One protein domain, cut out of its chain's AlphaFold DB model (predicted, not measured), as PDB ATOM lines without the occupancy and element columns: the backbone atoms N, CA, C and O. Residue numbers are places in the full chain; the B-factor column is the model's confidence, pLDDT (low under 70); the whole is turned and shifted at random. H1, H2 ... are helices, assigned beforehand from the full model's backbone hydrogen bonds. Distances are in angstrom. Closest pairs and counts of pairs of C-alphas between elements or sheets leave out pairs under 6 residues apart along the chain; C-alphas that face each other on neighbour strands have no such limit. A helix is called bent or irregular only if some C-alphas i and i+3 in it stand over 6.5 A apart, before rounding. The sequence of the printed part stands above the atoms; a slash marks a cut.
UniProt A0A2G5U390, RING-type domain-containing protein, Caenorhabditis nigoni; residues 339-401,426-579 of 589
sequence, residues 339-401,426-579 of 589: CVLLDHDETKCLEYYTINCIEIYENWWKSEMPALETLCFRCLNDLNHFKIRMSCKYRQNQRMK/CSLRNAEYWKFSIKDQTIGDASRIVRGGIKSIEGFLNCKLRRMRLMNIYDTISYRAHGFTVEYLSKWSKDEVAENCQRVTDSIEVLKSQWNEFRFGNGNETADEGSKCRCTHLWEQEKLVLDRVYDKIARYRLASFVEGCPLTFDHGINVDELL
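AT A GLANCE: This is residues 339 to 401 and 426 to 579 of the 589 residues of the protein "RING-type domain-containing protein" of Caenorhabditis nigoni (UniProt A0A2G5U390). Four helices or arms, H2b, H5b, H6 and H8, lie side by side as a small bundle, neighbours running opposite ways, with H9, H10 and H11 grouped at one end and H5a, H3, H7 and H4 at the other. H1 and H2a pack on H5b, and residues 393 to 401 of H4 stick out. The 217 printed residues include eleven named helices, H1 to H11 in chain order, and no named strand: all helix. The whole is elongated, 58 by 38 by 34 A, and only just compact, close to loose, with a radius of gyration of the C-alphas of 20.2 A.

IN THESE COORDINATES: H1, residues 339 to 342, begins at C-alpha 339 (6.102, -54.653, -35.552). H2, residues 347 to 366, was assigned as one helix by its hydrogen bonds but is bent, C-alphas 355 and 358 being 8.2 A apart; its arms are H2a, 347 to 355, and H2b, 358 to 366. H3 is 377 to 385 and H4 392 to 401. H5, 431 to 456, also assigned as one helix by its hydrogen bonds, is bent, with C-alphas 441 and 444 7.2 A apart; H5a is 431 to 441 and H5b 444 to 456, 17.9 A long. H6, 464 to 482, measures 26.4 A; H7 is 486 to 489; H8, 494 to 520, measures 38.8 A. H9 is 534 to 541, H10 543 to 554, and H11, 575 to 579, ends at C-alpha 579 (15.720, -16.697, -63.694). H2a, H5a and H10 are irregular: C-alphas 348 and 351 are 8.2 A apart, 432 and 435 6.9 A, 545 and 548 7.1 A.

HOW THE PARTS SIT: The hub H6 touches H8 at a shallow tilt of 18 degrees, closest at C-alphas 477 and 504, 5.8 A. H5b and H6 form a hairpin at 8 degrees, closest at C-alphas 454 and 467, 6.6 A. H2b touches H8 at 12 degrees, C-alphas 358 and 512 being closest at 6.3 A. H10 touches H6 at a steep tilt of 57 degrees, closest at C-alphas 554 and 469, 4.4 A. H3, H4, H5a, H7 and H11 touch no helix. Every O i to N i+4 pair is within hydrogen-bond range in H2b, H3, H4, H5b, H6, H8, H9 and H11, but 3 of 5 in H2a, 4 of 7 in H5a and 6 of 8 in H10; H1 and H7 are too short for one.

THE WHOLE: Residues 402 to 425 are not printed, and C-alphas 401 and 426 are 22.0 A apart. The links H8 to H9 and H10 to H11 are long. Residues under pLDDT 70 include 393 to 401 and 523 to 531.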
ATOM      1  N   CYS A 339       4.670 -54.753 -35.866       86.12
ATOM      2  CA  CYS A 339       6.102 -54.653 -35.552       86.12
ATOM      3  C   CYS A 339       6.860 -53.861 -36.623       86.12
ATOM      4  O   CYS A 339       7.645 -52.982 -36.285       86.12
ATOM      5  N   VAL A 340       6.527 -54.069 -37.905       84.94
ATOM      6  CA  VAL A 340       7.142 -53.337 -39.028       84.94
ATOM      7  C   VAL A 340       7.018 -51.814 -38.889       84.94
ATOM      8  O   VAL A 340       7.857 -51.076 -39.383       84.94
ATOM      9  N   LEU A 341       5.997 -51.307 -38.197       85.75
ATOM     10  CA  LEU A 341       5.856 -49.867 -37.974       85.75
ATOM     11  C   LEU A 341       6.670 -49.403 -36.767       85.75
ATOM     12  O   LEU A 341       7.343 -48.376 -36.817       85.75
ATOM     13  N   LEU A 342       6.601 -50.168 -35.680       81.44
ATOM     14  CA  LEU A 342       7.163 -49.797 -34.383       81.44
ATOM     15  C   LEU A 342       8.679 -50.025 -34.288       81.44
ATOM     16  O   LEU A 342       9.319 -49.486 -33.383       81.44
ATOM     17  N   ASP A 343       9.249 -50.803 -35.206       77.25
ATOM     18  CA  ASP A 343      10.671 -51.149 -35.231       77.25
ATOM     19  C   ASP A 343      11.503 -50.215 -36.133       77.25
ATOM     20  O   ASP A 343      12.727 -50.311 -36.142       77.25
ATOM     21  N   HIS A 344      10.884 -49.277 -36.865       71.69
ATOM     22  CA  HIS A 344      11.595 -48.367 -37.780       71.69
ATOM     23  C   HIS A 344      12.683 -47.515 -37.101       71.69
ATOM     24  O   HIS A 344      13.685 -47.175 -37.726       71.69
ATOM     25  N   ASP A 345      12.514 -47.170 -35.823       65.25
ATOM     26  CA  ASP A 345      13.515 -46.390 -35.080       65.25
ATOM     27  C   ASP A 345      14.752 -47.220 -34.671       65.25
ATOM     28  O   ASP A 345      15.723 -46.669 -34.145       65.25
ATOM     29  N   GLU A 346      14.752 -48.538 -34.900       61.72
ATOM     30  CA  GLU A 346      15.903 -49.397 -34.635       61.72
ATOM     31  C   GLU A 346      16.885 -49.321 -35.822       61.72
ATOM     32  O   GLU A 346      16.626 -49.792 -36.927       61.72
ATOM     33  N   THR A 347      18.053 -48.719 -35.585       56.53
ATOM     34  CA  THR A 347      19.070 -48.318 -36.583       56.53
ATOM     35  C   THR A 347      19.578 -49.410 -37.539       56.53
ATOM     36  O   THR A 347      20.300 -49.097 -38.481       56.53
ATOM     37  N   LYS A 348      19.234 -50.684 -37.324       58.91
ATOM     38  CA  LYS A 348      19.785 -51.835 -38.057       58.91
ATOM     39  C   LYS A 348      19.059 -52.183 -39.358       58.91
ATOM     40  O   LYS A 348      19.601 -52.965 -40.130       58.91
ATOM     41  N   CYS A 349      17.891 -51.598 -39.629       67.88
ATOM     42  CA  CYS A 349      17.095 -51.916 -40.826       67.88
ATOM     43  C   CYS A 349      16.796 -50.702 -41.713       67.88
ATOM     44  O   CYS A 349      15.864 -50.745 -42.514       67.88
ATOM     45  N   LEU A 350      17.577 -49.620 -41.594       77.94
ATOM     46  CA  LEU A 350      17.326 -48.381 -42.338       77.94
ATOM     47  C   LEU A 350      17.276 -48.615 -43.855       77.94
ATOM     48  O   LEU A 350      16.433 -48.027 -44.526       77.94
ATOM     49  N   GLU A 351      18.122 -49.502 -44.383       83.88
ATOM     50  CA  GLU A 351      18.117 -49.873 -45.800       83.88
ATOM     51  C   GLU A 351      16.807 -50.563 -46.200       83.88
ATOM     52  O   GLU A 351      16.126 -50.094 -47.109       83.88
ATOM     53  N   TYR A 352      16.382 -51.600 -45.466       86.81
ATOM     54  CA  TYR A 352      15.107 -52.285 -45.708       86.81
ATOM     55  C   TYR A 352      13.927 -51.306 -45.709       86.81
ATOM     56  O   TYR A 352      13.118 -51.316 -46.639       86.81
ATOM     57  N   TYR A 353      13.846 -50.430 -44.705       87.75
ATOM     58  CA  TYR A 353      12.780 -49.434 -44.626       87.75
ATOM     59  C   TYR A 353      12.864 -48.404 -45.742       87.75
ATOM     60  O   TYR A 353      11.833 -48.010 -46.269       87.75
ATOM     61  N   THR A 354      14.066 -47.986 -46.131       87.56
ATOM     62  CA  THR A 354      14.262 -47.032 -47.227       87.56
ATOM     63  C   THR A 354      13.804 -47.623 -48.558       87.56
ATOM     64  O   THR A 354      13.118 -46.953 -49.325       87.56
ATOM     65  N   ILE A 355      14.132 -48.892 -48.811       87.50
ATOM     66  CA  ILE A 355      13.791 -49.601 -50.047       87.50
ATOM     67  C   ILE A 355      12.290 -49.894 -50.136       87.50
ATOM     68  O   ILE A 355      11.712 -49.729 -51.210       87.50
ATOM     69  N   ASN A 356      11.672 -50.309 -49.028       91.12
ATOM     70  CA  ASN A 356      10.301 -50.824 -48.997       91.12
ATOM     71  C   ASN A 356       9.293 -49.830 -48.390       91.12
ATOM     72  O   ASN A 356       8.170 -50.215 -48.075       91.12
ATOM     73  N   CYS A 357       9.651 -48.553 -48.197       93.25
ATOM     74  CA  CYS A 357       8.826 -47.603 -47.437       93.25
ATOM     75  C   CYS A 357       7.399 -47.441 -47.986       93.25
ATOM     76  O   CYS A 357       6.450 -47.367 -47.203       93.25
ATOM     77  N   ILE A 358       7.244 -47.393 -49.314       95.62
ATOM     78  CA  ILE A 358       5.942 -47.218 -49.967       95.62
ATOM     79  C   ILE A 358       5.096 -48.483 -49.845       95.62
ATOM     80  O   ILE A 358       3.926 -48.388 -49.488       95.62
ATOM     81  N   GLU A 359       5.691 -49.657 -50.061       94.31
ATOM     82  CA  GLU A 359       5.007 -50.944 -49.905       94.31
ATOM     83  C   GLU A 359       4.567 -51.172 -48.452       94.31
ATOM     84  O   GLU A 359       3.431 -51.565 -48.198       94.31
ATOM     85  N   ILE A 360       5.425 -50.853 -47.476       92.44
ATOM     86  CA  ILE A 360       5.084 -50.934 -46.050       92.44
ATOM     87  C   ILE A 360       3.884 -50.033 -45.733       92.44
ATOM     88  O   ILE A 360       2.957 -50.461 -45.043       92.44
ATOM     89  N   TYR A 361       3.875 -48.797 -46.240       94.75
ATOM     90  CA  TYR A 361       2.769 -47.862 -46.023       94.75
ATOM     91  C   TYR A 361       1.475 -48.313 -46.705       94.75
ATOM     92  O   TYR A 361       0.401 -48.229 -46.112       94.75
ATOM     93  N   GLU A 362       1.568 -48.813 -47.936       95.19
ATOM     94  CA  GLU A 362       0.443 -49.368 -48.681       95.19
ATOM     95  C   GLU A 362      -0.164 -50.566 -47.948       95.19
ATOM     96  O   GLU A 362      -1.370 -50.581 -47.703       95.19
ATOM     97  N   ASN A 363       0.665 -51.530 -47.538       92.44
ATOM     98  CA  ASN A 363       0.230 -52.707 -46.791       92.44
ATOM     99  C   ASN A 363      -0.403 -52.305 -45.458       92.44
ATOM    100  O   ASN A 363      -1.466 -52.810 -45.103       92.44
ATOM    101  N   TRP A 364       0.183 -51.340 -44.745       92.62
ATOM    102  CA  TRP A 364      -0.423 -50.775 -43.541       92.62
ATOM    103  C   TRP A 364      -1.796 -50.147 -43.822       92.62
ATOM    104  O   TRP A 364      -2.756 -50.424 -43.098       92.62
ATOM    105  N   TRP A 365      -1.929 -49.339 -44.876       94.38
ATOM    106  CA  TRP A 365      -3.192 -48.687 -45.218       94.38
ATOM    107  C   TRP A 365      -4.266 -49.680 -45.670       94.38
ATOM    108  O   TRP A 365      -5.410 -49.583 -45.220       94.38
ATOM    109  N   LYS A 366      -3.912 -50.639 -46.527       90.94
ATOM    110  CA  LYS A 366      -4.827 -51.657 -47.056       90.94
ATOM    111  C   LYS A 366      -5.145 -52.744 -46.034       90.94
ATOM    112  O   LYS A 366      -6.182 -53.387 -46.162       90.94
ATOM    113  N   SER A 367      -4.306 -52.930 -45.009       86.12
ATOM    114  CA  SER A 367      -4.558 -53.938 -43.982       86.12
ATOM    115  C   SER A 367      -5.919 -53.727 -43.320       86.12
ATOM    116  O   SER A 367      -6.273 -52.630 -42.849       86.12
ATOM    117  N   GLU A 368      -6.685 -54.812 -43.281       85.62
ATOM    118  CA  GLU A 368      -7.753 -54.956 -42.307       85.62
ATOM    119  C   GLU A 368      -7.158 -54.987 -40.901       85.62
ATOM    120  O   GLU A 368      -5.963 -55.234 -40.715       85.62
ATOM    121  N   MET A 369      -7.984 -54.696 -39.894       80.25
ATOM    122  CA  MET A 369      -7.515 -54.801 -38.518       80.25
ATOM    123  C   MET A 369      -7.032 -56.236 -38.276       80.25
ATOM    124  O   MET A 369      -7.830 -57.164 -38.419       80.25
ATOM    125  N   PRO A 370      -5.761 -56.442 -37.895       79.50
ATOM    126  CA  PRO A 370      -5.323 -57.765 -37.502       79.50
ATOM    127  C   PRO A 370      -6.094 -58.185 -36.256       79.50
ATOM    128  O   PRO A 370      -6.342 -57.360 -35.369       79.50
ATOM    129  N   ALA A 371      -6.472 -59.462 -36.183       87.19
ATOM    130  CA  ALA A 371      -7.084 -59.990 -34.973       87.19
ATOM    131  C   ALA A 371      -6.139 -59.711 -33.791       87.19
ATOM    132  O   ALA A 371      -4.932 -59.935 -33.890       87.19
ATOM    133  N   LEU A 372      -6.653 -59.161 -32.690       89.19
ATOM    134  CA  LEU A 372      -5.812 -58.693 -31.578       89.19
ATOM    135  C   LEU A 372      -4.957 -59.822 -30.983       89.19
ATOM    136  O   LEU A 372      -3.885 -59.577 -30.431       89.19
ATOM    137  N   GLU A 373      -5.404 -61.062 -31.148       88.38
ATOM    138  CA  GLU A 373      -4.725 -62.287 -30.749       88.38
ATOM    139  C   GLU A 373      -3.423 -62.525 -31.532       88.38
ATOM    140  O   GLU A 373      -2.509 -63.169 -31.004       88.38
ATOM    141  N   THR A 374      -3.298 -62.008 -32.762       88.25
ATOM    142  CA  THR A 374      -2.084 -62.151 -33.592       88.25
ATOM    143  C   THR A 374      -1.017 -61.119 -33.249       88.25
ATOM    144  O   THR A 374       0.166 -61.354 -33.492       88.25
ATOM    145  N   LEU A 375      -1.391 -60.009 -32.607       89.44
ATOM    146  CA  LEU A 375      -0.445 -58.973 -32.200       89.44
ATOM    147  C   LEU A 375       0.497 -59.479 -31.100       89.44
ATOM    148  O   LEU A 375       0.076 -60.172 -30.174       89.44
ATOM    149  N   CYS A 376       1.783 -59.138 -31.171       88.62
ATOM    150  CA  CYS A 376       2.749 -59.501 -30.132       88.62
ATOM    151  C   CYS A 376       2.541 -58.688 -28.841       88.62
ATOM    152  O   CYS A 376       1.843 -57.665 -28.833       88.62
ATOM    153  N   PHE A 377       3.179 -59.114 -27.744       88.12
ATOM    154  CA  PHE A 377       3.076 -58.420 -26.458       88.12
ATOM    155  C   PHE A 377       3.516 -56.947 -26.538       88.12
ATOM    156  O   PHE A 377       2.830 -56.080 -25.998       88.12
ATOM    157  N   ARG A 378       4.605 -56.644 -27.266       87.38
ATOM    158  CA  ARG A 378       5.105 -55.270 -27.483       87.38
ATOM    159  C   ARG A 378       4.064 -54.383 -28.158       87.38
ATOM    160  O   ARG A 378       3.765 -53.309 -27.645       87.38
ATOM    161  N   CYS A 379       3.479 -54.851 -29.259       88.75
ATOM    162  CA  CYS A 379       2.483 -54.084 -30.004       88.75
ATOM    163  C   CYS A 379       1.234 -53.836 -29.156       88.75
ATOM    164  O   CYS A 379       0.791 -52.699 -29.040       88.75
ATOM    165  N   LEU A 380       0.706 -54.866 -28.487       90.81
ATOM    166  CA  LEU A 380      -0.441 -54.716 -27.584       90.81
ATOM    167  C   LEU A 380      -0.150 -53.752 -26.430       90.81
ATOM    168  O   LEU A 380      -1.009 -52.946 -26.077       90.81
ATOM    169  N   ASN A 381       1.060 -53.798 -25.868       88.06
ATOM    170  CA  ASN A 381       1.482 -52.846 -24.851       88.06
ATOM    171  C   ASN A 381       1.463 -51.409 -25.384       88.06
ATOM    172  O   ASN A 381       1.019 -50.511 -24.675       88.06
ATOM    173  N   ASP A 382       1.954 -51.185 -26.601       86.81
ATOM    174  CA  ASP A 382       1.987 -49.854 -27.210       86.81
ATOM    175  C   ASP A 382       0.571 -49.336 -27.464       86.81
ATOM    176  O   ASP A 382       0.232 -48.239 -27.015       86.81
ATOM    177  N   LEU A 383      -0.307 -50.165 -28.037       89.19
ATOM    178  CA  LEU A 383      -1.724 -49.830 -28.205       89.19
ATOM    179  C   LEU A 383      -2.415 -49.520 -26.856       89.19
ATOM    180  O   LEU A 383      -3.174 -48.552 -26.748       89.19
ATOM    181  N   ASN A 384      -2.134 -50.304 -25.810       86.44
ATOM    182  CA  ASN A 384      -2.674 -50.092 -24.463       86.44
ATOM    183  C   ASN A 384      -2.123 -48.808 -23.811       86.44
ATOM    184  O   ASN A 384      -2.873 -48.050 -23.197       86.44
ATOM    185  N   HIS A 385      -0.825 -48.526 -23.966       83.00
ATOM    186  CA  HIS A 385      -0.164 -47.350 -23.394       83.00
ATOM    187  C   HIS A 385      -0.714 -46.044 -23.968       83.00
ATOM    188  O   HIS A 385      -1.002 -45.112 -23.216       83.00
ATOM    189  N   PHE A 386      -0.932 -45.997 -25.282       77.62
ATOM    190  CA  PHE A 386      -1.544 -44.841 -25.934       77.62
ATOM    191  C   PHE A 386      -3.041 -44.703 -25.654       77.62
ATOM    192  O   PHE A 386      -3.663 -43.736 -26.093       77.62
ATOM    193  N   LYS A 387      -3.620 -45.652 -24.904       69.38
ATOM    194  CA  LYS A 387      -5.036 -45.702 -24.561       69.38
ATOM    195  C   LYS A 387      -5.902 -45.443 -25.795       69.38
ATOM    196  O   LYS A 387      -6.810 -44.610 -25.727       69.38
ATOM    197  N   ILE A 388      -5.606 -46.147 -26.903       69.56
ATOM    198  CA  ILE A 388      -6.335 -46.077 -28.180       69.56
ATOM    199  C   ILE A 388      -7.824 -45.885 -27.938       69.56
ATOM    200  O   ILE A 388      -8.563 -46.798 -27.572       69.56
ATOM    201  N   ARG A 389      -8.200 -44.618 -28.124       63.00
ATOM    202  CA  ARG A 389      -9.541 -44.062 -28.058       63.00
ATOM    203  C   ARG A 389     -10.374 -44.640 -26.910       63.00
ATOM    204  O   ARG A 389     -11.357 -45.349 -27.115       63.00
ATOM    205  N   MET A 390      -9.998 -44.226 -25.695       64.81
ATOM    206  CA  MET A 390     -10.895 -44.205 -24.532       64.81
ATOM    207  C   MET A 390     -12.270 -43.633 -24.902       64.81
ATOM    208  O   MET A 390     -12.392 -42.875 -25.870       64.81
ATOM    209  N   SER A 391     -13.297 -43.977 -24.120       67.62
ATOM    210  CA  SER A 391     -14.678 -43.579 -24.405       67.62
ATOM    211  C   SER A 391     -14.795 -42.082 -24.743       67.62
ATOM    212  O   SER A 391     -14.071 -41.240 -24.199       67.62
ATOM    213  N   CYS A 392     -15.710 -41.709 -25.647       72.25
ATOM    214  CA  CYS A 392     -15.855 -40.312 -26.086       72.25
ATOM    215  C   CYS A 392     -16.047 -39.332 -24.915       72.25
ATOM    216  O   CYS A 392     -15.625 -38.179 -25.006       72.25
ATOM    217  N   LYS A 393     -16.635 -39.796 -23.809       67.44
ATOM    218  CA  LYS A 393     -16.862 -39.019 -22.591       67.44
ATOM    219  C   LYS A 393     -15.583 -38.762 -21.797       67.44
ATOM    220  O   LYS A 393     -15.335 -37.629 -21.393       67.44
ATOM    221  N   TYR A 394     -14.690 -39.751 -21.696       66.88
ATOM    222  CA  TYR A 394     -13.349 -39.538 -21.139       66.88
ATOM    223  C   TYR A 394     -12.598 -38.430 -21.897       66.88
ATOM    224  O   TYR A 394     -11.940 -37.582 -21.295       66.88
ATOM    225  N   ARG A 395     -12.756 -38.377 -23.227       65.38
ATOM    226  CA  ARG A 395     -12.169 -37.324 -24.070       65.38
ATOM    227  C   ARG A 395     -12.764 -35.942 -23.788       65.38
ATOM    228  O   ARG A 395     -12.019 -34.964 -23.795       65.38
ATOM    229  N   GLN A 396     -14.074 -35.844 -23.554       65.06
ATOM    230  CA  GLN A 396     -14.711 -34.584 -23.153       65.06
ATOM    231  C   GLN A 396     -14.163 -34.108 -21.805       65.06
ATOM    232  O   GLN A 396     -13.722 -32.966 -21.708       65.06
ATOM    233  N   ASN A 397     -14.063 -35.006 -20.821       64.25
ATOM    234  CA  ASN A 397     -13.517 -34.692 -19.500       64.25
ATOM    235  C   ASN A 397     -12.044 -34.246 -19.573       64.25
ATOM    236  O   ASN A 397     -11.665 -33.264 -18.941       64.25
ATOM    237  N   GLN A 398     -11.225 -34.900 -20.402       64.00
ATOM    238  CA  GLN A 398      -9.841 -34.490 -20.685       64.00
ATOM    239  C   GLN A 398      -9.765 -33.108 -21.356       64.00
ATOM    240  O   GLN A 398      -8.976 -32.263 -20.938       64.00
ATOM    241  N   ARG A 399     -10.598 -32.841 -22.376       63.28
ATOM    242  CA  ARG A 399     -10.639 -31.536 -23.066       63.28
ATOM    243  C   ARG A 399     -11.077 -30.402 -22.133       63.28
ATOM    244  O   ARG A 399     -10.554 -29.299 -22.268       63.28
ATOM    245  N   MET A 400     -12.000 -30.667 -21.204       59.00
ATOM    246  CA  MET A 400     -12.435 -29.688 -20.201       59.00
ATOM    247  C   MET A 400     -11.366 -29.440 -19.130       59.00
ATOM    248  O   MET A 400     -11.150 -28.293 -18.751       59.00
ATOM    249  N   LYS A 401     -10.662 -30.485 -18.670       57.69
ATOM    250  CA  LYS A 401      -9.620 -30.359 -17.635       57.69
ATOM    251  C   LYS A 401      -8.327 -29.724 -18.146       57.69
ATOM    252  O   LYS A 401      -7.693 -28.962 -17.424       57.69
ATOM    253  N   CYS A 426     -21.612 -43.209 -32.204       80.81
ATOM    254  CA  CYS A 426     -20.193 -43.347 -31.915       80.81
ATOM    255  C   CYS A 426     -19.561 -44.439 -32.794       80.81
ATOM    256  O   CYS A 426     -19.809 -45.626 -32.592       80.81
ATOM    257  N   SER A 427     -18.670 -44.050 -33.712       79.19
ATOM    258  CA  SER A 427     -17.980 -44.972 -34.628       79.19
ATOM    259  C   SER A 427     -17.164 -46.057 -33.910       79.19
ATOM    260  O   SER A 427     -16.981 -47.138 -34.453       79.19
ATOM    261  N   LEU A 428     -16.750 -45.837 -32.657       80.81
ATOM    262  CA  LEU A 428     -16.044 -46.844 -31.849       80.81
ATOM    263  C   LEU A 428     -16.924 -47.999 -31.366       80.81
ATOM    264  O   LEU A 428     -16.389 -49.000 -30.894       80.81
ATOM    265  N   ARG A 429     -18.251 -47.867 -31.470       83.81
ATOM    266  CA  ARG A 429     -19.191 -48.965 -31.219       83.81
ATOM    267  C   ARG A 429     -19.172 -50.002 -32.346       83.81
ATOM    268  O   ARG A 429     -19.492 -51.157 -32.093       83.81
ATOM    269  N   ASN A 430     -18.780 -49.604 -33.560       83.88
ATOM    270  CA  ASN A 430     -18.675 -50.497 -34.709       83.88
ATOM    271  C   ASN A 430     -17.245 -51.056 -34.826       83.88
ATOM    272  O   ASN A 430     -16.287 -50.299 -35.006       83.88
ATOM    273  N   ALA A 431     -17.118 -52.383 -34.762       84.88
ATOM    274  CA  ALA A 431     -15.847 -53.085 -34.905       84.88
ATOM    275  C   ALA A 431     -15.174 -52.851 -36.272       84.88
ATOM    276  O   ALA A 431     -13.949 -52.785 -36.343       84.88
ATOM    277  N   GLU A 432     -15.946 -52.610 -37.339       85.12
ATOM    278  CA  GLU A 432     -15.420 -52.317 -38.686       85.12
ATOM    279  C   GLU A 432     -14.537 -51.054 -38.714       85.12
ATOM    280  O   GLU A 432     -13.626 -50.929 -39.536       85.12
ATOM    281  N   TYR A 433     -14.770 -50.114 -37.791       88.00
ATOM    282  CA  TYR A 433     -14.029 -48.853 -37.707       88.00
ATOM    283  C   TYR A 433     -12.844 -48.893 -36.738       88.00
ATOM    284  O   TYR A 433     -12.088 -47.920 -36.627       88.00
ATOM    285  N   TRP A 434     -12.624 -50.011 -36.046       88.31
ATOM    286  CA  TRP A 434     -11.498 -50.156 -35.128       88.31
ATOM    287  C   TRP A 434     -10.146 -50.087 -35.844       88.31
ATOM    288  O   TRP A 434      -9.214 -49.480 -35.311       88.31
ATOM    289  N   LYS A 435     -10.058 -50.563 -37.096       90.50
ATOM    290  CA  LYS A 435      -8.845 -50.433 -37.925       90.50
ATOM    291  C   LYS A 435      -8.366 -48.988 -38.047       90.50
ATOM    292  O   LYS A 435      -7.178 -48.721 -37.909       90.50
ATOM    293  N   PHE A 436      -9.282 -48.038 -38.225       90.69
ATOM    294  CA  PHE A 436      -8.935 -46.618 -38.336       90.69
ATOM    295  C   PHE A 436      -8.460 -46.023 -37.015       90.69
ATOM    296  O   PHE A 436      -7.678 -45.081 -37.006       90.69
ATOM    297  N   SER A 437      -8.901 -46.584 -35.891       88.06
ATOM    298  CA  SER A 437      -8.438 -46.179 -34.564       88.06
ATOM    299  C   SER A 437      -6.986 -46.574 -34.321       88.06
ATOM    300  O   SER A 437      -6.227 -45.787 -33.763       88.06
ATOM    301  N   ILE A 438      -6.595 -47.764 -34.777       88.81
ATOM    302  CA  ILE A 438      -5.201 -48.213 -34.738       88.81
ATOM    303  C   ILE A 438      -4.365 -47.417 -35.740       88.81
ATOM    304  O   ILE A 438      -3.314 -46.910 -35.366       88.81
ATOM    305  N   LYS A 439      -4.859 -47.222 -36.973       91.06
ATOM    306  CA  LYS A 439      -4.170 -46.415 -37.994       91.06
ATOM    307  C   LYS A 439      -3.912 -44.989 -37.508       91.06
ATOM    308  O   LYS A 439      -2.786 -44.532 -37.585       91.06
ATOM    309  N   ASP A 440      -4.903 -44.316 -36.935       88.31
ATOM    310  CA  ASP A 440      -4.742 -42.982 -36.337       88.31
ATOM    311  C   ASP A 440      -3.639 -42.950 -35.263       88.31
ATOM    312  O   ASP A 440      -2.893 -41.979 -35.166       88.31
ATOM    313  N   GLN A 441      -3.472 -44.035 -34.499       87.38
ATOM    314  CA  GLN A 441      -2.409 -44.133 -33.501       87.38
ATOM    315  C   GLN A 441      -1.024 -44.399 -34.111       87.38
ATOM    316  O   GLN A 441      -0.030 -43.872 -33.615       87.38
ATOM    317  N   THR A 442      -0.942 -45.206 -35.169       90.25
ATOM    318  CA  THR A 442       0.328 -45.619 -35.795       90.25
ATOM    319  C   THR A 442       0.706 -44.775 -37.017       90.25
ATOM    320  O   THR A 442       1.752 -45.004 -37.624       90.25
ATOM    321  N   ILE A 443      -0.115 -43.795 -37.414       91.69
ATOM    322  CA  ILE A 443       0.120 -42.968 -38.609       91.69
ATOM    323  C   ILE A 443       1.411 -42.161 -38.499       91.69
ATOM    324  O   ILE A 443       2.065 -41.907 -39.509       91.69
ATOM    325  N   GLY A 444       1.809 -41.782 -37.280       90.94
ATOM    326  CA  GLY A 444       3.088 -41.127 -37.022       90.94
ATOM    327  C   GLY A 444       4.274 -42.018 -37.393       90.94
ATOM    328  O   GLY A 444       5.197 -41.555 -38.060       90.94
ATOM    329  N   ASP A 445       4.223 -43.298 -37.035       90.88
ATOM    330  CA  ASP A 445       5.263 -44.286 -37.347       90.88
ATOM    331  C   ASP A 445       5.317 -44.565 -38.850       90.88
ATOM    332  O   ASP A 445       6.367 -44.403 -39.475       90.88
ATOM    333  N   ALA A 446       4.158 -44.835 -39.460       93.06
ATOM    334  CA  ALA A 446       4.025 -44.999 -40.907       93.06
ATOM    335  C   ALA A 446       4.540 -43.765 -41.678       93.06
ATOM    336  O   ALA A 446       5.249 -43.891 -42.678       93.06
ATOM    337  N   SER A 447       4.262 -42.557 -41.171       93.88
ATOM    338  CA  SER A 447       4.761 -41.306 -41.755       93.88
ATOM    339  C   SER A 447       6.273 -41.176 -41.677       93.88
ATOM    340  O   SER A 447       6.888 -40.646 -42.603       93.88
ATOM    341  N   ARG A 448       6.883 -41.609 -40.571       92.50
ATOM    342  CA  ARG A 448       8.339 -41.565 -40.407       92.50
ATOM    343  C   ARG A 448       9.031 -42.503 -41.389       92.50
ATOM    344  O   ARG A 448      10.006 -42.066 -41.993       92.50
ATOM    345  N   ILE A 449       8.474 -43.694 -41.621       92.44
ATOM    346  CA  ILE A 449       8.975 -44.660 -42.611       92.44
ATOM    347  C   ILE A 449       8.978 -44.056 -44.020       92.44
ATOM    348  O   ILE A 449      10.026 -43.984 -44.660       92.44
ATOM    349  N   VAL A 450       7.832 -43.551 -44.495       94.81
ATOM    350  CA  VAL A 450       7.726 -42.993 -45.858       94.81
ATOM    351  C   VAL A 450       8.614 -41.767 -46.034       94.81
ATOM    352  O   VAL A 450       9.383 -41.681 -46.991       94.81
ATOM    353  N   ARG A 451       8.568 -40.827 -45.084       94.12
ATOM    354  CA  ARG A 451       9.392 -39.613 -45.146       94.12
ATOM    355  C   ARG A 451      10.881 -39.923 -45.037       94.12
ATOM    356  O   ARG A 451      11.672 -39.218 -45.656       94.12
ATOM    357  N   GLY A 452      11.259 -40.926 -44.247       91.81
ATOM    358  CA  GLY A 452      12.624 -41.432 -44.157       91.81
ATOM    359  C   GLY A 452      13.080 -41.984 -45.501       91.81
ATOM    360  O   GLY A 452      14.048 -41.478 -46.059       91.81
ATOM    361  N   GLY A 453      12.321 -42.917 -46.080       91.62
ATOM    362  CA  GLY A 453      12.658 -43.518 -47.371       91.62
ATOM    363  C   GLY A 453      12.763 -42.502 -48.512       91.62
ATOM    364  O   GLY A 453      13.756 -42.500 -49.233       91.62
ATOM    365  N   ILE A 454      11.820 -41.554 -48.620       92.56
ATOM    366  CA  ILE A 454      11.870 -40.488 -49.641       92.56
ATOM    367  C   ILE A 454      13.099 -39.577 -49.478       92.56
ATOM    368  O   ILE A 454      13.624 -39.055 -50.463       92.56
ATOM    369  N   LYS A 455      13.566 -39.351 -48.244       89.75
ATOM    370  CA  LYS A 455      14.733 -38.499 -47.975       89.75
ATOM    371  C   LYS A 455      16.064 -39.212 -48.190       89.75
ATOM    372  O   LYS A 455      17.016 -38.531 -48.565       89.75
ATOM    373  N   SER A 456      16.116 -40.512 -47.913       85.12
ATOM    374  CA  SER A 456      17.358 -41.286 -47.820       85.12
ATOM    375  C   SER A 456      17.785 -41.962 -49.120       85.12
ATOM    376  O   SER A 456      18.922 -42.407 -49.196       85.12
ATOM    377  N   ILE A 457      16.915 -42.077 -50.127       74.31
ATOM    378  CA  ILE A 457      17.271 -42.794 -51.356       74.31
ATOM    379  C   ILE A 457      18.176 -41.957 -52.279       74.31
ATOM    380  O   ILE A 457      17.917 -40.775 -52.541       74.31
ATOM    381  N   GLU A 458      19.217 -42.614 -52.785       68.88
ATOM    382  CA  GLU A 458      20.177 -42.117 -53.777       68.88
ATOM    383  C   GLU A 458      19.778 -42.587 -55.199       68.88
ATOM    384  O   GLU A 458      18.966 -43.502 -55.346       68.88
ATOM    385  N   GLY A 459      20.289 -41.939 -56.259       65.12
ATOM    386  CA  GLY A 459      20.009 -42.279 -57.673       65.12
ATOM    387  C   GLY A 459      19.274 -41.174 -58.452       65.12
ATOM    388  O   GLY A 459      19.501 -39.988 -58.216       65.12
ATOM    389  N   PHE A 460      18.349 -41.530 -59.355       58.03
ATOM    390  CA  PHE A 460      17.487 -40.587 -60.108       58.03
ATOM    391  C   PHE A 460      16.658 -39.635 -59.212       58.03
ATOM    392  O   PHE A 460      16.200 -38.572 -59.655       58.03
ATOM    393  N   LEU A 461      16.516 -39.978 -57.928       59.50
ATOM    394  CA  LEU A 461      15.929 -39.164 -56.859       59.50
ATOM    395  C   LEU A 461      16.876 -38.105 -56.266       59.50
ATOM    396  O   LEU A 461      16.481 -37.360 -55.363       59.50
ATOM    397  N   ASN A 462      18.081 -37.956 -56.824       70.38
ATOM    398  CA  ASN A 462      18.931 -36.780 -56.637       70.38
ATOM    399  C   ASN A 462      18.332 -35.519 -57.298       70.38
ATOM    400  O   ASN A 462      18.796 -34.407 -57.030       70.38
ATOM    401  N   CYS A 463      17.273 -35.646 -58.118       86.38
ATOM    402  CA  CYS A 463      16.470 -34.488 -58.516       86.38
ATOM    403  C   CYS A 463      15.649 -33.954 -57.334       86.38
ATOM    404  O   CYS A 463      14.724 -34.605 -56.836       86.38
ATOM    405  N   LYS A 464      15.928 -32.707 -56.939       87.50
ATOM    406  CA  LYS A 464      15.221 -32.014 -55.856       87.50
ATOM    407  C   LYS A 464      13.707 -31.951 -56.086       87.50
ATOM    408  O   LYS A 464      12.944 -32.176 -55.148       87.50
ATOM    409  N   LEU A 465      13.278 -31.683 -57.323       90.88
ATOM    410  CA  LEU A 465      11.860 -31.598 -57.688       90.88
ATOM    411  C   LEU A 465      11.149 -32.952 -57.629       90.88
ATOM    412  O   LEU A 465      10.034 -33.009 -57.119       90.88
ATOM    413  N   ARG A 466      11.788 -34.044 -58.078       92.19
ATOM    414  CA  ARG A 466      11.234 -35.409 -57.968       92.19
ATOM    415  C   ARG A 466      10.953 -35.762 -56.503       92.19
ATOM    416  O   ARG A 466       9.840 -36.156 -56.154       92.19
ATOM    417  N   ARG A 467      11.920 -35.500 -55.615       91.56
ATOM    418  CA  ARG A 467      11.759 -35.695 -54.162       91.56
ATOM    419  C   ARG A 467      10.651 -34.818 -53.570       91.56
ATOM    420  O   ARG A 467       9.845 -35.298 -52.777       91.56
ATOM    421  N   MET A 468      10.599 -33.542 -53.954       93.38
ATOM    422  CA  MET A 468       9.571 -32.603 -53.493       93.38
ATOM    423  C   MET A 468       8.169 -33.031 -53.948       93.38
ATOM    424  O   MET A 468       7.230 -32.986 -53.160       93.38
ATOM    425  N   ARG A 469       8.038 -33.535 -55.182       95.06
ATOM    426  CA  ARG A 469       6.788 -34.094 -55.707       95.06
ATOM    427  C   ARG A 469       6.326 -35.301 -54.894       95.06
ATOM    428  O   ARG A 469       5.185 -35.294 -54.446       95.06
ATOM    429  N   LEU A 470       7.187 -36.295 -54.653       95.75
ATOM    430  CA  LEU A 470       6.825 -37.460 -53.828       95.75
ATOM    431  C   LEU A 470       6.360 -37.045 -52.428       95.75
ATOM    432  O   LEU A 470       5.356 -37.553 -51.938       95.75
ATOM    433  N   MET A 471       7.052 -36.080 -51.812       96.06
ATOM    434  CA  MET A 471       6.643 -35.509 -50.526       96.06
ATOM    435  C   MET A 471       5.266 -34.836 -50.598       96.06
ATOM    436  O   MET A 471       4.453 -35.059 -49.711       96.06
ATOM    437  N   ASN A 472       4.968 -34.080 -51.658       96.56
ATOM    438  CA  ASN A 472       3.667 -33.426 -51.841       96.56
ATOM    439  C   ASN A 472       2.523 -34.427 -52.105       96.56
ATOM    440  O   ASN A 472       1.416 -34.250 -51.585       96.56
ATOM    441  N   ILE A 473       2.778 -35.497 -52.871       97.56
ATOM    442  CA  ILE A 473       1.823 -36.606 -53.043       97.56
ATOM    443  C   ILE A 473       1.567 -37.258 -51.678       97.56
ATOM    444  O   ILE A 473       0.416 -37.390 -51.256       97.56
ATOM    445  N   TYR A 474       2.633 -37.596 -50.946       97.56
ATOM    446  CA  TYR A 474       2.532 -38.169 -49.607       97.56
ATOM    447  C   TYR A 474       1.776 -37.263 -48.628       97.56
ATOM    448  O   TYR A 474       0.915 -37.737 -47.896       97.56
ATOM    449  N   ASP A 475       2.052 -35.961 -48.608       96.56
ATOM    450  CA  ASP A 475       1.376 -35.028 -47.708       96.56
ATOM    451  C   ASP A 475      -0.127 -34.939 -48.020       96.56
ATOM    452  O   ASP A 475      -0.939 -34.845 -47.097       96.56
ATOM    453  N   THR A 476      -0.516 -35.086 -49.291       96.69
ATOM    454  CA  THR A 476      -1.926 -35.206 -49.700       96.69
ATOM    455  C   THR A 476      -2.564 -36.488 -49.156       96.69
ATOM    456  O   THR A 476      -3.662 -36.438 -48.594       96.69
ATOM    457  N   ILE A 477      -1.878 -37.630 -49.276       97.19
ATOM    458  CA  ILE A 477      -2.314 -38.920 -48.710       97.19
ATOM    459  C   ILE A 477      -2.459 -38.806 -47.195       97.19
ATOM    460  O   ILE A 477      -3.510 -39.125 -46.650       97.19
ATOM    461  N   SER A 478      -1.423 -38.307 -46.523       95.31
ATOM    462  CA  SER A 478      -1.365 -38.158 -45.074       95.31
ATOM    463  C   SER A 478      -2.492 -37.268 -44.569       95.31
ATOM    464  O   SER A 478      -3.191 -37.656 -43.636       95.31
ATOM    465  N   TYR A 479      -2.741 -36.122 -45.210       94.56
ATOM    466  CA  TYR A 479      -3.853 -35.240 -44.862       94.56
ATOM    467  C   TYR A 479      -5.207 -35.961 -44.936       94.56
ATOM    468  O   TYR A 479      -6.004 -35.881 -44.000       94.56
ATOM    469  N   ARG A 480      -5.449 -36.720 -46.012       94.81
ATOM    470  CA  ARG A 480      -6.684 -37.501 -46.182       94.81
ATOM    471  C   ARG A 480      -6.787 -38.646 -45.174       94.81
ATOM    472  O   ARG A 480      -7.838 -38.824 -44.568       94.81
ATOM    473  N   ALA A 481      -5.698 -39.376 -44.935       94.12
ATOM    474  CA  ALA A 481      -5.631 -40.464 -43.962       94.12
ATOM    475  C   ALA A 481      -5.863 -39.964 -42.523       94.12
ATOM    476  O   ALA A 481      -6.596 -40.595 -41.766       94.12
ATOM    477  N   HIS A 482      -5.342 -38.783 -42.167       90.19
ATOM    478  CA  HIS A 482      -5.649 -38.105 -40.899       90.19
ATOM    479  C   HIS A 482      -7.128 -37.709 -40.788       90.19
ATOM    480  O   HIS A 482      -7.615 -37.476 -39.685       90.19
ATOM    481  N   GLY A 483      -7.866 -37.659 -41.899       90.81
ATOM    482  CA  GLY A 483      -9.317 -37.512 -41.910       90.81
ATOM    483  C   GLY A 483     -10.052 -38.688 -41.259       90.81
ATOM    484  O   GLY A 483     -11.153 -38.495 -40.762       90.81
ATOM    485  N   PHE A 484      -9.447 -39.875 -41.137       90.88
ATOM    486  CA  PHE A 484     -10.064 -41.069 -40.534       90.88
ATOM    487  C   PHE A 484     -10.042 -41.058 -38.992       90.88
ATOM    488  O   PHE A 484      -9.792 -42.061 -38.310       90.88
ATOM    489  N   THR A 485     -10.343 -39.900 -38.403       85.69
ATOM    490  CA  THR A 485     -10.523 -39.787 -36.952       85.69
ATOM    491  C   THR A 485     -11.900 -40.301 -36.511       85.69
ATOM    492  O   THR A 485     -12.833 -40.317 -37.311       85.69
ATOM    493  N   VAL A 486     -12.090 -40.649 -35.223       76.50
ATOM    494  CA  VAL A 486     -13.439 -40.964 -34.663       76.50
ATOM    495  C   VAL A 486     -14.440 -39.885 -35.038       76.50
ATOM    496  O   VAL A 486     -15.590 -40.175 -35.348       76.50
ATOM    497  N   GLU A 487     -13.985 -38.636 -34.947       79.81
ATOM    498  CA  GLU A 487     -14.810 -37.446 -35.042       79.81
ATOM    499  C   GLU A 487     -15.386 -37.286 -36.448       79.81
ATOM    500  O   GLU A 487     -16.576 -37.012 -36.582       79.81
ATOM    501  N   TYR A 488     -14.584 -37.533 -37.482       85.25
ATOM    502  CA  TYR A 488     -15.050 -37.526 -38.870       85.25
ATOM    503  C   TYR A 488     -15.813 -38.801 -39.229       85.25
ATOM    504  O   TYR A 488     -16.893 -38.708 -39.800       85.25
ATOM    505  N   LEU A 489     -15.341 -39.973 -38.791       86.69
ATOM    506  CA  LEU A 489     -16.036 -41.245 -39.025       86.69
ATOM    507  C   LEU A 489     -17.450 -41.271 -38.433       86.69
ATOM    508  O   LEU A 489     -18.315 -41.955 -38.953       86.69
ATOM    509  N   SER A 490     -17.699 -40.533 -37.346       81.62
ATOM    510  CA  SER A 490     -19.047 -40.406 -36.769       81.62
ATOM    511  C   SER A 490     -19.992 -39.494 -37.563       81.62
ATOM    512  O   SER A 490     -21.184 -39.460 -37.270       81.62
ATOM    513  N   LYS A 491     -19.460 -38.730 -38.526       86.50
ATOM    514  CA  LYS A 491     -20.209 -37.796 -39.378       86.50
ATOM    515  C   LYS A 491     -20.433 -38.339 -40.787       86.50
ATOM    516  O   LYS A 491     -21.366 -37.893 -41.441       86.50
ATOM    517  N   TRP A 492     -19.582 -39.255 -41.241       89.69
ATOM    518  CA  TRP A 492     -19.681 -39.866 -42.562       89.69
ATOM    519  C   TRP A 492     -20.662 -41.038 -42.572       89.69
ATOM    520  O   TRP A 492     -20.703 -41.858 -41.652       89.69
ATOM    521  N   SER A 493     -21.425 -41.131 -43.653       90.81
ATOM    522  CA  SER A 493     -22.142 -42.336 -44.059       90.81
ATOM    523  C   SER A 493     -21.165 -43.459 -44.427       90.81
ATOM    524  O   SER A 493     -19.977 -43.229 -44.657       90.81
ATOM    525  N   LYS A 494     -21.659 -44.702 -44.502       89.75
ATOM    526  CA  LYS A 494     -20.832 -45.848 -44.920       89.75
ATOM    527  C   LYS A 494     -20.232 -45.645 -46.317       89.75
ATOM    528  O   LYS A 494     -19.057 -45.947 -46.510       89.75
ATOM    529  N   ASP A 495     -21.008 -45.079 -47.239       94.06
ATOM    530  CA  ASP A 495     -20.572 -44.813 -48.612       94.06
ATOM    531  C   ASP A 495     -19.497 -43.723 -48.653       94.06
ATOM    532  O   ASP A 495     -18.474 -43.899 -49.307       94.06
ATOM    533  N   GLU A 496     -19.648 -42.649 -47.869       94.69
ATOM    534  CA  GLU A 496     -18.608 -41.618 -47.739       94.69
ATOM    535  C   GLU A 496     -17.316 -42.177 -47.126       94.69
ATOM    536  O   GLU A 496     -16.221 -41.784 -47.531       94.69
ATOM    537  N   VAL A 497     -17.403 -43.096 -46.153       92.56
ATOM    538  CA  VAL A 497     -16.213 -43.773 -45.609       92.56
ATOM    539  C   VAL A 497     -15.523 -44.584 -46.708       92.56
ATOM    540  O   VAL A 497     -14.307 -44.466 -46.869       92.56
ATOM    541  N   ALA A 498     -16.280 -45.372 -47.477       93.94
ATOM    542  CA  ALA A 498     -15.750 -46.184 -48.568       93.94
ATOM    543  C   ALA A 498     -15.121 -45.322 -49.676       93.94
ATOM    544  O   ALA A 498     -13.992 -45.585 -50.091       93.94
ATOM    545  N   GLU A 499     -15.791 -44.246 -50.089       96.50
ATOM    546  CA  GLU A 499     -15.294 -43.309 -51.098       96.50
ATOM    547  C   GLU A 499     -13.996 -42.630 -50.640       96.50
ATOM    548  O   GLU A 499     -13.007 -42.595 -51.375       96.50
ATOM    549  N   ASN A 500     -13.952 -42.124 -49.404       95.62
ATOM    550  CA  ASN A 500     -12.731 -41.521 -48.872       95.62
ATOM    551  C   ASN A 500     -11.605 -42.555 -48.735       95.62
ATOM    552  O   ASN A 500     -10.444 -42.210 -48.960       95.62
ATOM    553  N   CYS A 501     -11.921 -43.812 -48.401       95.25
ATOM    554  CA  CYS A 501     -10.930 -44.886 -48.370       95.25
ATOM    555  C   CYS A 501     -10.339 -45.117 -49.756       95.25
ATOM    556  O   CYS A 501      -9.116 -45.174 -49.886       95.25
ATOM    557  N   GLN A 502     -11.194 -45.185 -50.778       97.00
ATOM    558  CA  GLN A 502     -10.775 -45.361 -52.161       97.00
ATOM    559  C   GLN A 502      -9.881 -44.206 -52.618       97.00
ATOM    560  O   GLN A 502      -8.787 -44.448 -53.111       97.00
ATOM    561  N   ARG A 503     -10.247 -42.953 -52.318       96.75
ATOM    562  CA  ARG A 503      -9.423 -41.774 -52.649       96.75
ATOM    563  C   ARG A 503      -8.022 -41.816 -52.036       96.75
ATOM    564  O   ARG A 503      -7.079 -41.287 -52.631       96.75
ATOM    565  N   VAL A 504      -7.872 -42.367 -50.826       97.06
ATOM    566  CA  VAL A 504      -6.549 -42.570 -50.209       97.06
ATOM    567  C   VAL A 504      -5.799 -43.681 -50.936       97.06
ATOM    568  O   VAL A 504      -4.641 -43.478 -51.291       97.06
ATOM    569  N   THR A 505      -6.460 -44.806 -51.213       97.19
ATOM    570  CA  THR A 505      -5.885 -45.934 -51.958       97.19
ATOM    571  C   THR A 505      -5.393 -45.513 -53.345       97.19
ATOM    572  O   THR A 505      -4.236 -45.761 -53.668       97.19
ATOM    573  N   ASP A 506      -6.201 -44.784 -54.117       97.31
ATOM    574  CA  ASP A 506      -5.827 -44.280 -55.445       97.31
ATOM    575  C   ASP A 506      -4.596 -43.366 -55.371       97.31
ATOM    576  O   ASP A 506      -3.685 -43.439 -56.190       97.31
ATOM    577  N   SER A 507      -4.530 -42.521 -54.338       97.56
ATOM    578  CA  SER A 507      -3.380 -41.637 -54.127       97.56
ATOM    579  C   SER A 507      -2.113 -42.421 -53.763       97.56
ATOM    580  O   SER A 507      -1.022 -42.037 -54.181       97.56
ATOM    581  N   ILE A 508      -2.239 -43.524 -53.014       98.06
ATOM    582  CA  ILE A 508      -1.124 -44.434 -52.716       98.06
ATOM    583  C   ILE A 508      -0.627 -45.114 -53.996       98.06
ATOM    584  O   ILE A 508       0.583 -45.185 -54.188       98.06
ATOM    585  N   GLU A 509      -1.515 -45.538 -54.899       97.94
ATOM    586  CA  GLU A 509      -1.117 -46.102 -56.201       97.94
ATOM    587  C   GLU A 509      -0.363 -45.082 -57.066       97.94
ATOM    588  O   GLU A 509       0.652 -45.415 -57.684       97.94
ATOM    589  N   VAL A 510      -0.792 -43.813 -57.061       97.75
ATOM    590  CA  VAL A 510      -0.055 -42.722 -57.721       97.75
ATOM    591  C   VAL A 510       1.327 -42.540 -57.092       97.75
ATOM    592  O   VAL A 510       2.318 -42.450 -57.819       97.75
ATOM    593  N   LEU A 511       1.423 -42.526 -55.757       97.38
ATOM    594  CA  LEU A 511       2.707 -42.426 -55.056       97.38
ATOM    595  C   LEU A 511       3.630 -43.596 -55.404       97.38
ATOM    596  O   LEU A 511       4.803 -43.371 -55.678       97.38
ATOM    597  N   LYS A 512       3.104 -44.823 -55.422       96.69
ATOM    598  CA  LYS A 512       3.835 -46.048 -55.761       96.69
ATOM    599  C   LYS A 512       4.333 -46.042 -57.201       96.69
ATOM    600  O   LYS A 512       5.502 -46.330 -57.441       96.69
ATOM    601  N   SER A 513       3.482 -45.647 -58.143       95.75
ATOM    602  CA  SER A 513       3.844 -45.540 -59.560       95.75
ATOM    603  C   SER A 513       4.934 -44.488 -59.775       95.75
ATOM    604  O   SER A 513       5.953 -44.766 -60.403       95.75
ATOM    605  N   GLN A 514       4.769 -43.300 -59.179       94.38
ATOM    606  CA  GLN A 514       5.762 -42.228 -59.267       94.38
ATOM    607  C   GLN A 514       7.076 -42.595 -58.561       94.38
ATOM    608  O   GLN A 514       8.153 -42.251 -59.035       94.38
ATOM    609  N   TRP A 515       6.999 -43.294 -57.426       93.69
ATOM    610  CA  TRP A 515       8.163 -43.804 -56.704       93.69
ATOM    611  C   TRP A 515       8.979 -44.767 -57.561       93.69
ATOM    612  O   TRP A 515      10.195 -44.621 -57.646       93.69
ATOM    613  N   ASN A 516       8.310 -45.719 -58.213       91.75
ATOM    614  CA  ASN A 516       8.963 -46.710 -59.059       91.75
ATOM    615  C   ASN A 516       9.651 -46.057 -60.262       91.75
ATOM    616  O   ASN A 516      10.821 -46.344 -60.498       91.75
ATOM    617  N   GLU A 517       8.985 -45.135 -60.963       90.31
ATOM    618  CA  GLU A 517       9.609 -44.421 -62.087       90.31
ATOM    619  C   GLU A 517      10.781 -43.547 -61.623       90.31
ATOM    620  O   GLU A 517      11.860 -43.615 -62.201       90.31
ATOM    621  N   PHE A 518      10.652 -42.799 -60.523       88.81
ATOM    622  CA  PHE A 518      11.769 -41.986 -60.031       88.81
ATOM    623  C   PHE A 518      12.940 -42.795 -59.481       88.81
ATOM    624  O   PHE A 518      14.037 -42.249 -59.369       88.81
ATOM    625  N   ARG A 519      12.726 -44.054 -59.099       84.75
ATOM    626  CA  ARG A 519      13.778 -44.912 -58.558       84.75
ATOM    627  C   ARG A 519      14.463 -45.744 -59.635       84.75
ATOM    628  O   ARG A 519      15.684 -45.858 -59.606       84.75
ATOM    629  N   PHE A 520      13.689 -46.323 -60.543       84.12
ATOM    630  CA  PHE A 520      14.170 -47.297 -61.524       84.12
ATOM    631  C   PHE A 520      14.206 -46.751 -62.957       84.12
ATOM    632  O   PHE A 520      14.732 -47.415 -63.845       84.12
ATOM    633  N   GLY A 521      13.679 -45.545 -63.185       81.44
ATOM    634  CA  GLY A 521      13.475 -44.994 -64.520       81.44
ATOM    635  C   GLY A 521      12.316 -45.669 -65.257       81.44
ATOM    636  O   GLY A 521      11.624 -46.544 -64.735       81.44
ATOM    637  N   ASN A 522      12.116 -45.260 -66.505       74.44
ATOM    638  CA  ASN A 522      11.153 -45.834 -67.449       74.44
ATOM    639  C   ASN A 522      11.768 -46.936 -68.343       74.44
ATOM    640  O   ASN A 522      11.170 -47.328 -69.342       74.44
ATOM    641  N   GLY A 523      12.980 -47.409 -68.023       67.44
ATOM    642  CA  GLY A 523      13.738 -48.373 -68.830       67.44
ATOM    643  C   GLY A 523      14.467 -47.784 -70.047       67.44
ATOM    644  O   GLY A 523      15.304 -48.474 -70.620       67.44
ATOM    645  N   ASN A 524      14.206 -46.521 -70.411       63.53
ATOM    646  CA  ASN A 524      14.828 -45.837 -71.553       63.53
ATOM    647  C   ASN A 524      15.881 -44.792 -71.139       63.53
ATOM    648  O   ASN A 524      16.692 -44.376 -71.965       63.53
ATOM    649  N   GLU A 525      15.886 -44.359 -69.876       61.72
ATOM    650  CA  GLU A 525      16.906 -43.464 -69.322       61.72
ATOM    651  C   GLU A 525      18.040 -44.288 -68.687       61.72
ATOM    652  O   GLU A 525      17.874 -44.873 -67.618       61.72
ATOM    653  N   THR A 526      19.223 -44.314 -69.305       57.06
ATOM    654  CA  THR A 526      20.460 -44.671 -68.600       57.06
ATOM    655  C   THR A 526      20.950 -43.417 -67.887       57.06
ATOM    656  O   THR A 526      21.509 -42.523 -68.522       57.06
ATOM    657  N   ALA A 527      20.707 -43.293 -66.581       56.72
ATOM    658  CA  ALA A 527      21.432 -42.289 -65.811       56.72
ATOM    659  C   ALA A 527      22.905 -42.675 -65.840       56.72
ATOM    660  O   ALA A 527      23.275 -43.694 -65.258       56.72
ATOM    661  N   ASP A 528      23.739 -41.850 -66.468       61.19
ATOM    662  CA  ASP A 528      25.162 -41.859 -66.152       61.19
ATOM    663  C   ASP A 528      25.277 -41.644 -64.640       61.19
ATOM    664  O   ASP A 528      24.849 -40.599 -64.121       61.19
ATOM    665  N   GLU A 529      25.773 -42.663 -63.931       56.66
ATOM    666  CA  GLU A 529      25.988 -42.634 -62.486       56.66
ATOM    667  C   GLU A 529      26.733 -41.343 -62.114       56.66
ATOM    668  O   GLU A 529      27.896 -41.146 -62.456       56.66
ATOM    669  N   GLY A 530      26.038 -40.424 -61.434       60.84
ATOM    670  CA  GLY A 530      26.612 -39.166 -60.944       60.84
ATOM    671  C   GLY A 530      26.181 -37.884 -61.668       60.84
ATOM    672  O   GLY A 530      26.452 -36.799 -61.151       60.84
ATOM    673  N   SER A 531      25.459 -37.950 -62.790       68.69
ATOM    674  CA  SER A 531      24.918 -36.737 -63.426       68.69
ATOM    675  C   SER A 531      23.762 -36.139 -62.597       68.69
ATOM    676  O   SER A 531      22.713 -36.747 -62.377       68.69
ATOM    677  N   LYS A 532      23.950 -34.922 -62.063       79.44
ATOM    678  CA  LYS A 532      22.886 -34.200 -61.346       79.44
ATOM    679  C   LYS A 532      21.828 -33.726 -62.348       79.44
ATOM    680  O   LYS A 532      22.136 -33.148 -63.385       79.44
ATOM    681  N   CYS A 533      20.551 -33.899 -62.011       84.81
ATOM    682  CA  CYS A 533      19.453 -33.384 -62.832       84.81
ATOM    683  C   CYS A 533      19.522 -31.845 -62.965       84.81
ATOM    684  O   CYS A 533      19.795 -31.158 -61.975       84.81
ATOM    685  N   ARG A 534      19.171 -31.287 -64.141       85.81
ATOM    686  CA  ARG A 534      19.065 -29.825 -64.384       85.81
ATOM    687  C   ARG A 534      18.255 -29.113 -63.293       85.81
ATOM    688  O   ARG A 534      18.648 -28.042 -62.842       85.81
ATOM    689  N   CYS A 535      17.179 -29.745 -62.807       86.88
ATOM    690  CA  CYS A 535      16.351 -29.235 -61.707       86.88
ATOM    691  C   CYS A 535      17.180 -28.892 -60.455       86.88
ATOM    692  O   CYS A 535      16.938 -27.877 -59.801       86.88
ATOM    693  N   THR A 536      18.149 -29.747 -60.121       86.88
ATOM    694  CA  THR A 536      18.961 -29.658 -58.908       86.88
ATOM    695  C   THR A 536      20.054 -28.623 -59.086       86.88
ATOM    696  O   THR A 536      20.258 -27.829 -58.176       86.88
ATOM    697  N   HIS A 537      20.683 -28.566 -60.263       86.56
ATOM    698  CA  HIS A 537      21.655 -27.519 -60.583       86.56
ATOM    699  C   HIS A 537      21.058 -26.116 -60.445       86.56
ATOM    700  O   HIS A 537      21.615 -25.285 -59.733       86.56
ATOM    701  N   LEU A 538      19.892 -25.882 -61.053       86.00
ATOM    702  CA  LEU A 538      19.196 -24.596 -60.958       86.00
ATOM    703  C   LEU A 538      18.834 -24.248 -59.504       86.00
ATOM    704  O   LEU A 538      19.022 -23.118 -59.061       86.00
ATOM    705  N   TRP A 539      18.368 -25.232 -58.731       84.62
ATOM    706  CA  TRP A 539      18.017 -25.026 -57.325       84.62
ATOM    707  C   TRP A 539      19.224 -24.696 -56.441       84.62
ATOM    708  O   TRP A 539      19.118 -23.864 -55.545       84.62
ATOM    709  N   GLU A 540      20.368 -25.346 -56.669       86.06
ATOM    710  CA  GLU A 540      21.603 -25.078 -55.923       86.06
ATOM    711  C   GLU A 540      22.155 -23.673 -56.210       86.06
ATOM    712  O   GLU A 540      22.716 -23.057 -55.305       86.06
ATOM    713  N   GLN A 541      21.949 -23.148 -57.422       85.00
ATOM    714  CA  GLN A 541      22.366 -21.797 -57.811       85.00
ATOM    715  C   GLN A 541      21.465 -20.701 -57.219       85.00
ATOM    716  O   GLN A 541      21.968 -19.680 -56.763       85.00
ATOM    717  N   GLU A 542      20.143 -20.914 -57.176       81.50
ATOM    718  CA  GLU A 542      19.160 -19.862 -56.847       81.50
ATOM    719  C   GLU A 542      18.151 -20.276 -55.757       81.50
ATOM    720  O   GLU A 542      16.946 -20.009 -55.823       81.50
ATOM    721  N   LYS A 543      18.658 -20.930 -54.708       76.88
ATOM    722  CA  LYS A 543      17.870 -21.594 -53.653       76.88
ATOM    723  C   LYS A 543      16.723 -20.757 -53.069       76.88
ATOM    724  O   LYS A 543      15.601 -21.245 -52.969       76.88
ATOM    725  N   LEU A 544      16.984 -19.508 -52.669       73.94
ATOM    726  CA  LEU A 544      15.994 -18.670 -51.971       73.94
ATOM    727  C   LEU A 544      14.833 -18.222 -52.872       73.94
ATOM    728  O   LEU A 544      13.714 -18.044 -52.392       73.94
ATOM    729  N   VAL A 545      15.095 -18.040 -54.166       76.31
ATOM    730  CA  VAL A 545      14.118 -17.542 -55.143       76.31
ATOM    731  C   VAL A 545      13.241 -18.686 -55.645       76.31
ATOM    732  O   VAL A 545      12.022 -18.550 -55.776       76.31
ATOM    733  N   LEU A 546      13.854 -19.844 -55.882       78.19
ATOM    734  CA  LEU A 546      13.192 -20.958 -56.544       78.19
ATOM    735  C   LEU A 546      12.334 -21.821 -55.618       78.19
ATOM    736  O   LEU A 546      11.459 -22.509 -56.130       78.19
ATOM    737  N   ASP A 547      12.486 -21.766 -54.291       84.50
ATOM    738  CA  ASP A 547      11.737 -22.644 -53.372       84.50
ATOM    739  C   ASP A 547      10.207 -22.557 -53.555       84.50
ATOM    740  O   ASP A 547       9.528 -23.584 -53.622       84.50
ATOM    741  N   ARG A 548       9.644 -21.347 -53.710       85.12
ATOM    742  CA  ARG A 548       8.190 -21.171 -53.933       85.12
ATOM    743  C   ARG A 548       7.745 -21.644 -55.316       85.12
ATOM    744  O   ARG A 548       6.639 -22.161 -55.460       85.12
ATOM    745  N   VAL A 549       8.575 -21.429 -56.334       89.38
ATOM    746  CA  VAL A 549       8.290 -21.848 -57.716       89.38
ATOM    747  C   VAL A 549       8.352 -23.369 -57.814       89.38
ATOM    748  O   VAL A 549       7.457 -23.994 -58.369       89.38
ATOM    749  N   TYR A 550       9.361 -23.972 -57.194       90.75
ATOM    750  CA  TYR A 550       9.583 -25.409 -57.181       90.75
ATOM    751  C   TYR A 550       8.486 -26.146 -56.423       90.75
ATOM    752  O   TYR A 550       8.043 -27.192 -56.885       90.75
ATOM    753  N   ASP A 551       7.994 -25.586 -55.316       90.69
ATOM    754  CA  ASP A 551       6.828 -26.135 -54.624       90.69
ATOM    755  C   ASP A 551       5.583 -26.126 -55.529       90.69
ATOM    756  O   ASP A 551       4.893 -27.140 -55.621       90.69
ATOM    757  N   LYS A 552       5.335 -25.044 -56.286       92.81
ATOM    758  CA  LYS A 552       4.237 -24.999 -57.273       92.81
ATOM    759  C   LYS A 552       4.409 -26.046 -58.377       92.81
ATOM    760  O   LYS A 552       3.463 -26.781 -58.653       92.81
ATOM    761  N   ILE A 553       5.603 -26.142 -58.963       94.69
ATOM    762  CA  ILE A 553       5.941 -27.131 -60.000       94.69
ATOM    763  C   ILE A 553       5.723 -28.555 -59.469       94.69
ATOM    764  O   ILE A 553       5.034 -29.366 -60.084       94.69
ATOM    765  N   ALA A 554       6.240 -28.854 -58.276       94.38
ATOM    766  CA  ALA A 554       6.119 -30.163 -57.650       94.38
ATOM    767  C   ALA A 554       4.665 -30.547 -57.314       94.38
ATOM    768  O   ALA A 554       4.367 -31.737 -57.212       94.38
ATOM    769  N   ARG A 555       3.760 -29.567 -57.150       95.44
ATOM    770  CA  ARG A 555       2.317 -29.764 -56.905       95.44
ATOM    771  C   ARG A 555       1.474 -29.929 -58.173       95.44
ATOM    772  O   ARG A 555       0.264 -30.128 -58.068       95.44
ATOM    773  N   TYR A 556       2.068 -29.867 -59.362       96.31
ATOM    774  CA  TYR A 556       1.332 -30.056 -60.610       96.31
ATOM    775  C   TYR A 556       0.686 -31.448 -60.673       96.31
ATOM    776  O   TYR A 556       1.386 -32.449 -60.584       96.31
ATOM    777  N   ARG A 557      -0.642 -31.538 -60.823       94.38
ATOM    778  CA  ARG A 557      -1.390 -32.806 -60.970       94.38
ATOM    779  C   ARG A 557      -0.950 -33.923 -59.996       94.38
ATOM    780  O   ARG A 557      -0.520 -34.996 -60.407       94.38
ATOM    781  N   LEU A 558      -1.048 -33.681 -58.685       95.12
ATOM    782  CA  LEU A 558      -0.682 -34.676 -57.654       95.12
ATOM    783  C   LEU A 558      -1.548 -35.946 -57.658       95.12
ATOM    784  O   LEU A 558      -1.147 -36.955 -57.089       95.12
ATOM    785  N   ALA A 559      -2.736 -35.894 -58.264       94.62
ATOM    786  CA  ALA A 559      -3.666 -37.018 -58.340       94.62
ATOM    787  C   ALA A 559      -3.438 -37.927 -59.563       94.62
ATOM    788  O   ALA A 559      -4.211 -38.854 -59.773       94.62
ATOM    789  N   SER A 560      -2.415 -37.662 -60.379       95.50
ATOM    790  CA  SER A 560      -2.088 -38.475 -61.551       95.50
ATOM    791  C   SER A 560      -0.592 -38.752 -61.634       95.50
ATOM    792  O   SER A 560       0.235 -37.914 -61.263       95.50
ATOM    793  N   PHE A 561      -0.249 -39.913 -62.183       95.19
ATOM    794  CA  PHE A 561       1.114 -40.211 -62.602       95.19
ATOM    795  C   PHE A 561       1.539 -39.257 -63.729       95.19
ATOM    796  O   PHE A 561       0.752 -38.980 -64.635       95.19
ATOM    797  N   VAL A 562       2.761 -38.728 -63.650       93.62
ATOM    798  CA  VAL A 562       3.373 -37.913 -64.709       93.62
ATOM    799  C   VAL A 562       4.834 -38.324 -64.813       93.62
ATOM    800  O   VAL A 562       5.553 -38.299 -63.816       93.62
ATOM    801  N   GLU A 563       5.255 -38.728 -66.002       91.25
ATOM    802  CA  GLU A 563       6.594 -39.253 -66.263       91.25
ATOM    803  C   GLU A 563       7.643 -38.136 -66.373       91.25
ATOM    804  O   GLU A 563       7.351 -37.048 -66.875       91.25
ATOM    805  N   GLY A 564       8.874 -38.409 -65.926       89.62
ATOM    806  CA  GLY A 564      10.011 -37.510 -66.109       89.62
ATOM    807  C   GLY A 564      10.220 -36.498 -64.977       89.62
ATOM    808  O   GLY A 564       9.679 -36.590 -63.873       89.62
ATOM    809  N   CYS A 565      11.097 -35.522 -65.211       90.38
ATOM    810  CA  CYS A 565      11.398 -34.495 -64.216       90.38
ATOM    811  C   CYS A 565      10.231 -33.500 -64.089       90.38
ATOM    812  O   CYS A 565       9.800 -32.969 -65.107       90.38
ATOM    813  N   PRO A 566       9.785 -33.115 -62.874       93.50
ATOM    814  CA  PRO A 566       8.704 -32.139 -62.741       93.50
ATOM    815  C   PRO A 566       8.958 -30.787 -63.413       93.50
ATOM    816  O   PRO A 566       8.003 -30.094 -63.734       93.50
ATOM    817  N   LEU A 567      10.227 -30.431 -63.654       91.69
ATOM    818  CA  LEU A 567      10.619 -29.226 -64.392       91.69
ATOM    819  C   LEU A 567      10.132 -29.217 -65.851       91.69
ATOM    820  O   LEU A 567      10.006 -28.150 -66.436       91.69
ATOM    821  N   THR A 568       9.919 -30.390 -66.451       91.62
ATOM    822  CA  THR A 568       9.525 -30.536 -67.860       91.62
ATOM    823  C   THR A 568       8.033 -30.806 -68.018       91.62
ATOM    824  O   THR A 568       7.583 -31.130 -69.114       91.62
ATOM    825  N   PHE A 569       7.257 -30.730 -66.935       92.62
ATOM    826  CA  PHE A 569       5.815 -30.922 -67.016       92.62
ATOM    827  C   PHE A 569       5.156 -29.720 -67.692       92.62
ATOM    828  O   PHE A 569       5.630 -28.590 -67.591       92.62
ATOM    829  N   ASP A 570       3.997 -29.951 -68.303       92.75
ATOM    830  CA  ASP A 570       3.175 -28.897 -68.900       92.75
ATOM    831  C   ASP A 570       2.396 -28.113 -67.822       92.75
ATOM    832  O   ASP A 570       1.166 -28.130 -67.738       92.75
ATOM    833  N   HIS A 571       3.141 -27.497 -66.901       90.50
ATOM    834  CA  HIS A 571       2.610 -26.689 -65.804       90.50
ATOM    835  C   HIS A 571       2.463 -25.203 -66.165       90.50
ATOM    836  O   HIS A 571       1.988 -24.432 -65.333       90.50
ATOM    837  N   GLY A 572       2.887 -24.788 -67.366       92.12
ATOM    838  CA  GLY A 572       2.800 -23.400 -67.835       92.12
ATOM    839  C   GLY A 572       3.695 -22.408 -67.079       92.12
ATOM    840  O   GLY A 572       3.364 -21.231 -66.989       92.12
ATOM    841  N   ILE A 573       4.810 -22.869 -66.497       89.06
ATOM    842  CA  ILE A 573       5.767 -22.013 -65.768       89.06
ATOM    843  C   ILE A 573       7.071 -22.021 -66.554       89.06
ATOM    844  O   ILE A 573       7.711 -23.063 -66.661       89.06
ATOM    845  N   ASN A 574       7.481 -20.868 -67.077       88.06
ATOM    846  CA  ASN A 574       8.776 -20.728 -67.728       88.06
ATOM    847  C   ASN A 574       9.845 -20.401 -66.673       88.06
ATOM    848  O   ASN A 574       9.950 -19.273 -66.193       88.06
ATOM    849  N   VAL A 575      10.609 -21.414 -66.255       84.31
ATOM    850  CA  VAL A 575      11.655 -21.241 -65.233       84.31
ATOM    851  C   VAL A 575      12.803 -20.373 -65.748       84.31
ATOM    852  O   VAL A 575      13.372 -19.617 -64.965       84.31
ATOM    853  N   ASP A 576      13.102 -20.420 -67.046       84.19
ATOM    854  CA  ASP A 576      14.187 -19.635 -67.637       84.19
ATOM    855  C   ASP A 576      13.840 -18.129 -67.637       84.19
ATOM    856  O   ASP A 576      14.674 -17.309 -67.257       84.19
ATOM    857  N   GLU A 577      12.584 -17.754 -67.913       84.31
ATOM    858  CA  GLU A 577      12.107 -16.362 -67.772       84.31
ATOM    859  C   GLU A 577      12.191 -15.846 -66.326       84.31
ATOM    860  O   GLU A 577      12.604 -14.708 -66.095       84.31
ATOM    861  N   LEU A 578      11.846 -16.684 -65.342       80.25
ATOM    862  CA  LEU A 578      11.910 -16.322 -63.920       80.25
ATOM    863  C   LEU A 578      13.347 -16.139 -63.420       80.25
ATOM    864  O   LEU A 578      13.594 -15.357 -62.499       80.25
ATOM    865  N   LEU A 579      14.302 -16.871 -63.996       78.44
ATOM    866  CA  LEU A 579      15.720 -16.697 -63.694       78.44
ATOM    867  C   LEU A 579      16.249 -15.390 -64.291       78.44
ATOM    868  O   LEU A 579      16.948 -14.655 -63.597       78.44
TER     869      LEU A 579